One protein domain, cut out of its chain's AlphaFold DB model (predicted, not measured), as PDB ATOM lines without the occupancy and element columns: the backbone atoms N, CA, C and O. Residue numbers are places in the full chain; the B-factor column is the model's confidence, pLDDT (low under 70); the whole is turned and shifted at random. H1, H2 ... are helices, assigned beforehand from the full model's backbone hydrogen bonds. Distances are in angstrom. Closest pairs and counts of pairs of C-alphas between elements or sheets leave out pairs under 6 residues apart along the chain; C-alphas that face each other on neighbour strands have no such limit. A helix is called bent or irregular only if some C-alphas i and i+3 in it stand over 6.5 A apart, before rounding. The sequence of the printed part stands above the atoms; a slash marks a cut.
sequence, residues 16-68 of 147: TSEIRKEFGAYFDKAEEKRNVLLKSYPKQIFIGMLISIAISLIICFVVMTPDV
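What this domain is: This is residues 16 to 68 of the 147 residues of an uncharacterized protein of Pedobacter sp (UniProt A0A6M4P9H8). Two long helices, H1 and H2, meet near their ends as an open V, with a tight link at the corner and the two arms spreading away from each other. Near its beginning H1 has a kink, and past the end of H2 a short tail, residues 64 to 68, makes the tip of the second arm. The printed part has 53 residues with two named helices, H1 then H2 along the chain, and no named strand; the class is all helix. The whole is extended, with a radius of gyration of the C-alphas of 17.6 A, and it is only just flat, spanning 47 by 31 by 9 A.

Where its parts are: H1 is residues 16 to 40, 32.5 A from first to last C-alpha, and begins at C-alpha 16 at (50.775, 390.354, 44.393). It has a kink of 60 degrees near residue 23 and is irregular: C-alphas 22 and 25 are 7.1 A apart. H1 ends at C-alpha 40 at (60.362, 387.916, 13.404). After Tyr 41, H2 is residues 42 to 63, 30.8 A long from first to last C-alpha, ending at C-alpha 63 at (27.702, 400.226, 17.317).

How they stand to each other: H1 and H2 are close but not clearly touching, with 1 pair of C-alphas within 8 A, those of Leu 38 and Ile 45, 6.9 A apart. They run opposite ways at a steep tilt of 69.8 degrees, only just short of about perpendicular. Their centres are 25.3 A apart. In H2 every O i to N i+4 pair is within hydrogen-bond range; in H1 19 of 21 are.

The domain as a whole: The two C-alphas farthest apart, those of Lys 21 and Asp 67, are 47.2 A from each other. Residues 16 to 36, 39 to 44 and 47 to 68 stand free. The printed part has no cut, and the link from H1 to H2 is tight. The mean pLDDT of the printed part is 79.8, with residue 16 and residues 63 to 68 under 70.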
ATOM      1  N   THR A  16      50.139 390.135  45.696       66.19
ATOM      2  CA  THR A  16      50.775 390.354  44.393       66.19
ATOM      3  C   THR A  16      52.067 389.554  44.186       66.19
ATOM      4  O   THR A  16      52.349 389.177  43.049       66.19
ATOM      5  N   SER A  17      52.847 389.269  45.237       70.88
ATOM      6  CA  SER A  17      54.068 388.461  45.148       70.88
ATOM      7  C   SER A  17      53.750 386.975  44.998       70.88
ATOM      8  O   SER A  17      54.412 386.306  44.212       70.88
ATOM      9  N   GLU A  18      52.692 386.475  45.641       76.81
ATOM     10  CA  GLU A  18      52.218 385.097  45.453       76.81
ATOM     11  C   GLU A  18      51.624 384.879  44.057       76.81
ATOM     12  O   GLU A  18      51.994 383.923  43.375       76.81
ATOM     13  N   ILE A  19      50.805 385.814  43.559       76.94
ATOM     14  CA  ILE A  19      50.306 385.763  42.174       76.94
ATOM     15  C   ILE A  19      51.479 385.822  41.188       76.94
ATOM     16  O   ILE A  19      51.540 385.044  40.239       76.94
ATOM     17  N   ARG A  20      52.457 386.709  41.398       77.25
ATOM     18  CA  ARG A  20      53.629 386.779  40.518       77.25
ATOM     19  C   ARG A  20      54.514 385.536  40.620       77.25
ATOM     20  O   ARG A  20      55.143 385.183  39.631       77.25
ATOM     21  N   LYS A  21      54.565 384.860  41.763       76.88
ATOM     22  CA  LYS A  21      55.334 383.625  41.941       76.88
ATOM     23  C   LYS A  21      54.723 382.458  41.164       76.88
ATOM     24  O   LYS A  21      55.451 381.752  40.477       76.88
ATOM     25  N   GLU A  22      53.403 382.302  41.223       79.06
ATOM     26  CA  GLU A  22      52.682 381.223  40.531       79.06
ATOM     27  C   GLU A  22      52.505 381.514  39.029       79.06
ATOM     28  O   GLU A  22      52.673 380.635  38.184       79.06
ATOM     29  N   PHE A  23      52.223 382.767  38.662       79.50
ATOM     30  CA  PHE A  23      51.932 383.143  37.275       79.50
ATOM     31  C   PHE A  23      53.124 383.749  36.523       79.50
ATOM     32  O   PHE A  23      53.104 383.808  35.295       79.50
ATOM     33  N   GLY A  24      54.189 384.168  37.214       77.56
ATOM     34  CA  GLY A  24      55.355 384.830  36.615       77.56
ATOM     35  C   GLY A  24      56.037 383.987  35.545       77.56
ATOM     36  O   GLY A  24      56.270 384.474  34.448       77.56
ATOM     37  N   ALA A  25      56.216 382.687  35.792       79.19
ATOM     38  CA  ALA A  25      56.801 381.781  34.803       79.19
ATOM     39  C   ALA A  25      55.963 381.665  33.512       79.19
ATOM     40  O   ALA A  25      56.507 381.404  32.434       79.19
ATOM     41  N   TYR A  26      54.641 381.853  33.595       81.12
ATOM     42  CA  TYR A  26      53.768 381.901  32.422       81.12
ATOM     43  C   TYR A  26      53.890 383.239  31.691       81.12
ATOM     44  O   TYR A  26      53.931 383.252  30.460       81.12
ATOM     45  N   PHE A  27      53.998 384.344  32.433       79.62
ATOM     46  CA  PHE A  27      54.222 385.672  31.863       79.62
ATOM     47  C   PHE A  27      55.580 385.785  31.173       79.62
ATOM     48  O   PHE A  27      55.622 386.263  30.044       79.62
ATOM     49  N   ASP A  28      56.650 385.262  31.767       82.81
ATOM     50  CA  ASP A  28      58.000 385.309  31.194       82.81
ATOM     51  C   ASP A  28      58.064 384.525  29.873       82.81
ATOM     52  O   ASP A  28      58.537 385.029  28.852       82.81
ATOM     53  N   LYS A  29      57.483 383.317  29.838       81.69
ATOM     54  CA  LYS A  29      57.379 382.514  28.605       81.69
ATOM     55  C   LYS A  29      56.498 383.179  27.548       81.69
ATOM     56  O   LYS A  29      56.761 383.042  26.351       81.69
ATOM     57  N   ALA A  30      55.428 383.856  27.959       80.12
ATOM     58  CA  ALA A  30      54.562 384.590  27.044       80.12
ATOM     59  C   ALA A  30      55.272 385.827  26.477       80.12
ATOM     60  O   ALA A  30      55.151 386.112  25.287       80.12
ATOM     61  N   GLU A  31      56.041 386.533  27.300       81.62
ATOM     62  CA  GLU A  31      56.804 387.715  26.923       81.62
ATOM     63  C   GLU A  31      57.948 387.380  25.967       81.62
ATOM     64  O   GLU A  31      58.114 388.061  24.953       81.62
ATOM     65  N   GLU A  32      58.676 386.292  26.212       83.94
ATOM     66  CA  GLU A  32      59.725 385.822  25.307       83.94
ATOM     67  C   GLU A  32      59.146 385.458  23.934       83.94
ATOM     68  O   GLU A  32      59.609 385.961  22.907       83.94
ATOM     69  N   LYS A  33      58.057 384.679  23.900       81.50
ATOM     70  CA  LYS A  33      57.357 384.342  22.650       81.50
ATOM     71  C   LYS A  33      56.830 385.584  21.938       81.50
ATOM     72  O   LYS A  33      56.999 385.707  20.727       81.50
ATOM     73  N   ARG A  34      56.232 386.526  22.673       80.06
ATOM     74  CA  ARG A  34      55.746 387.800  22.128       80.06
ATOM     75  C   ARG A  34      56.892 388.593  21.504       80.06
ATOM     76  O   ARG A  34      56.746 389.077  20.388       80.06
ATOM     77  N   ASN A  35      58.036 388.691  22.176       81.81
ATOM     78  CA  ASN A  35      59.207 389.407  21.668       81.81
ATOM     79  C   ASN A  35      59.810 388.739  20.428       81.81
ATOM     80  O   ASN A  35      60.203 389.443  19.496       81.81
ATOM     81  N   VAL A  36      59.855 387.407  20.378       82.00
ATOM     82  CA  VAL A  36      60.294 386.674  19.182       82.00
ATOM     83  C   VAL A  36      59.341 386.940  18.016       82.00
ATOM     84  O   VAL A  36      59.801 387.275  16.928       82.00
ATOM     85  N   LEU A  37      58.024 386.890  18.236       78.88
ATOM     86  CA  LEU A  37      57.024 387.183  17.201       78.88
ATOM     87  C   LEU A  37      57.103 388.635  16.703       78.88
ATOM     88  O   LEU A  37      57.083 388.869  15.495       78.88
ATOM     89  N   LEU A  38      57.264 389.598  17.617       79.31
ATOM     90  CA  LEU A  38      57.426 391.021  17.298       79.31
ATOM     91  C   LEU A  38      58.678 391.286  16.449       79.31
ATOM     92  O   LEU A  38      58.635 392.112  15.538       79.31
ATOM     93  N   LYS A  39      59.782 390.579  16.720       78.75
ATOM     94  CA  LYS A  39      61.032 390.710  15.955       78.75
ATOM     95  C   LYS A  39      61.006 389.953  14.628       78.75
ATOM     96  O   LYS A  39      61.596 390.422  13.660       78.75
ATOM     97  N   SER A  40      60.350 388.797  14.577       83.38
ATOM     98  CA  SER A  40      60.362 387.916  13.404       83.38
ATOM     99  C   SER A  40      59.346 388.343  12.333       83.38
ATOM    100  O   SER A  40      59.618 388.201  11.143       83.38
ATOM    101  N   TYR A  41      58.219 388.958  12.724       78.44
ATOM    102  CA  TYR A  41      57.147 389.353  11.796       78.44
ATOM    103  C   TYR A  41      56.669 390.810  11.957       78.44
ATOM    104  O   TYR A  41      55.467 391.063  12.083       78.44
ATOM    105  N   PRO A  42      57.560 391.816  11.866       82.12
ATOM    106  CA  PRO A  42      57.201 393.218  12.098       82.12
ATOM    107  C   PRO A  42      56.119 393.733  11.133       82.12
ATOM    108  O   PRO A  42      55.233 394.488  11.527       82.12
ATOM    109  N   LYS A  43      56.133 393.279   9.871       83.81
ATOM    110  CA  LYS A  43      55.136 393.676   8.861       83.81
ATOM    111  C   LYS A  43      53.739 393.125   9.163       83.81
ATOM    112  O   LYS A  43      52.758 393.833   8.967       83.81
ATOM    113  N   GLN A  44      53.639 391.886   9.653       85.75
ATOM    114  CA  GLN A  44      52.346 391.283   9.997       85.75
ATOM    115  C   GLN A  44      51.734 391.954  11.226       85.75
ATOM    116  O   GLN A  44      50.535 392.206  11.240       85.75
ATOM    117  N   ILE A  45      52.557 392.308  12.217       86.25
ATOM    118  CA  ILE A  45      52.109 393.074  13.386       86.25
ATOM    119  C   ILE A  45      51.605 394.455  12.968       86.25
ATOM    120  O   ILE A  45      50.548 394.874  13.423       86.25
ATOM    121  N   PHE A  46      52.312 395.137  12.064       85.88
ATOM    122  CA  PHE A  46      51.870 396.431  11.543       85.88
ATOM    123  C   PHE A  46      50.521 396.333  10.820       85.88
ATOM    124  O   PHE A  46      49.624 397.135  11.067       85.88
ATOM    125  N   ILE A  47      50.349 395.316   9.974       91.88
ATOM    126  CA  ILE A  47      49.076 395.055   9.293       91.88
ATOM    127  C   ILE A  47      47.980 394.728  10.313       91.88
ATOM    128  O   ILE A  47      46.893 395.287  10.232       91.88
ATOM    129  N   GLY A  48      48.266 393.887  11.309       91.94
ATOM    130  CA  GLY A  48      47.331 393.571  12.389       91.94
ATOM    131  C   GLY A  48      46.919 394.804  13.196       91.94
ATOM    132  O   GLY A  48      45.742 394.967  13.502       91.94
ATOM    133  N   MET A  49      47.860 395.708  13.479       90.44
ATOM    134  CA  MET A  49      47.598 396.987  14.142       90.44
ATOM    135  C   MET A  49      46.722 397.900  13.279       90.44
ATOM    136  O   MET A  49      45.798 398.532  13.781       90.44
ATOM    137  N   LEU A  50      46.965 397.955  11.970       93.31
ATOM    138  CA  LEU A  50      46.141 398.748  11.061       93.31
ATOM    139  C   LEU A  50      44.718 398.181  10.954       93.31
ATOM    140  O   LEU A  50      43.746 398.933  10.983       93.31
ATOM    141  N   ILE A  51      44.592 396.855  10.886       95.06
ATOM    142  CA  ILE A  51      43.305 396.156  10.872       95.06
ATOM    143  C   ILE A  51      42.553 396.392  12.183       95.06
ATOM    144  O   ILE A  51      41.360 396.674  12.140       95.06
ATOM    145  N   SER A  52      43.213 396.328  13.343       92.19
ATOM    146  CA  SER A  52      42.546 396.566  14.629       92.19
ATOM    147  C   SER A  52      42.042 398.004  14.760       92.19
ATOM    148  O   SER A  52      40.928 398.216  15.239       92.19
ATOM    149  N   ILE A  53      42.799 398.985  14.257       91.06
ATOM    150  CA  ILE A  53      42.355 400.380  14.159       91.06
ATOM    151  C   ILE A  53      41.146 400.492  13.225       91.06
ATOM    152  O   ILE A  53      40.141 401.089  13.602       91.06
ATOM    153  N   ALA A  54      41.197 399.886  12.037       92.81
ATOM    154  CA  ALA A  54      40.088 399.917  11.085       92.81
ATOM    155  C   ALA A  54      38.816 399.268  11.657       92.81
ATOM    156  O   ALA A  54      37.734 399.839  11.557       92.81
ATOM    157  N   ILE A  55      38.943 398.116  12.320       92.12
ATOM    158  CA  ILE A  55      37.836 397.439  13.003       92.12
ATOM    159  C   ILE A  55      37.277 398.320  14.120       92.12
ATOM    160  O   ILE A  55      36.065 398.461  14.220       92.12
ATOM    161  N   SER A  56      38.133 398.952  14.926       87.56
ATOM    162  CA  SER A  56      37.701 399.884  15.974       87.56
ATOM    163  C   SER A  56      36.887 401.045  15.398       87.56
ATOM    164  O   SER A  56      35.825 401.375  15.925       87.56
ATOM    165  N   LEU A  57      37.321 401.613  14.268       86.62
ATOM    166  CA  LEU A  57      36.573 402.653  13.564       86.62
ATOM    167  C   LEU A  57      35.224 402.132  13.063       86.62
ATOM    168  O   LEU A  57      34.203 402.762  13.319       86.62
ATOM    169  N   ILE A  58      35.192 400.971  12.410       87.31
ATOM    170  CA  ILE A  58      33.948 400.368  11.912       87.31
ATOM    171  C   ILE A  58      32.982 400.095  13.069       87.31
ATOM    172  O   ILE A  58      31.819 400.468  12.990       87.31
ATOM    173  N   ILE A  59      33.458 399.511  14.170       84.06
ATOM    174  CA  ILE A  59      32.655 399.273  15.375       84.06
ATOM    175  C   ILE A  59      32.155 400.600  15.953       84.06
ATOM    176  O   ILE A  59      30.988 400.700  16.312       84.06
ATOM    177  N   CYS A  60      32.992 401.635  16.002       78.12
ATOM    178  CA  CYS A  60      32.592 402.965  16.455       78.12
ATOM    179  C   CYS A  60      31.464 403.543  15.587       78.12
ATOM    180  O   CYS A  60      30.506 404.088  16.119       78.12
ATOM    181  N   PHE A  61      31.516 403.370  14.269       74.50
ATOM    182  CA  PHE A  61      30.460 403.851  13.375       74.50
ATOM    183  C   PHE A  61      29.195 402.978  13.382       74.50
ATOM    184  O   PHE A  61      28.100 403.505  13.211       74.50
ATOM    185  N   VAL A  62      29.322 401.663  13.584       79.19
ATOM    186  CA  VAL A  62      28.201 400.706  13.513       79.19
ATOM    187  C   VAL A  62      27.494 400.532  14.860       79.19
ATOM    188  O   VAL A  62      26.268 400.496  14.909       79.19
ATOM    189  N   VAL A  63      28.244 400.426  15.959       65.62
ATOM    190  CA  VAL A  63      27.702 400.226  17.317       65.62
ATOM    191  C   VAL A  63      27.371 401.561  17.979       65.62
ATOM    192  O   VAL A  63      26.403 401.653  18.731       65.62
ATOM    193  N   MET A  64      28.135 402.614  17.684       56.97
ATOM    194  CA  MET A  64      27.920 403.947  18.240       56.97
ATOM    195  C   MET A  64      27.121 404.810  17.256       56.97
ATOM    196  O   MET A  64      27.586 405.835  16.758       56.97
ATOM    197  N   THR A  65      25.879 404.402  16.984       56.50
ATOM    198  CA  THR A  65      24.894 405.322  16.406       56.50
ATOM    199  C   THR A  65      24.803 406.577  17.298       56.50
ATOM    200  O   THR A  65      24.912 406.471  18.526       56.50
ATOM    201  N   PRO A  66      24.656 407.786  16.722       56.00
ATOM    202  CA  PRO A  66      24.762 409.058  17.451       56.00
ATOM    203  C   PRO A  66      23.776 409.213  18.622       56.00
ATOM    204  O   PRO A  66      23.998 410.050  19.493       56.00
ATOM    205  N   ASP A  67      22.739 408.377  18.679       54.25
ATOM    206  CA  ASP A  67      21.743 408.329  19.753       54.25
ATOM    207  C   ASP A  67      22.298 407.707  21.058       54.25
ATOM    208  O   ASP A  67      21.989 408.135  22.170       54.25
ATOM    209  N   VAL A  68      23.223 406.742  20.954       53.28
ATOM    210  CA  VAL A  68      23.745 405.991  22.118       53.28
ATOM    211  C   VAL A  68      24.883 406.734  22.836       53.28
ATOM    212  O   VAL A  68      25.173 406.474  24.002       53.28
TER     213      VAL A  68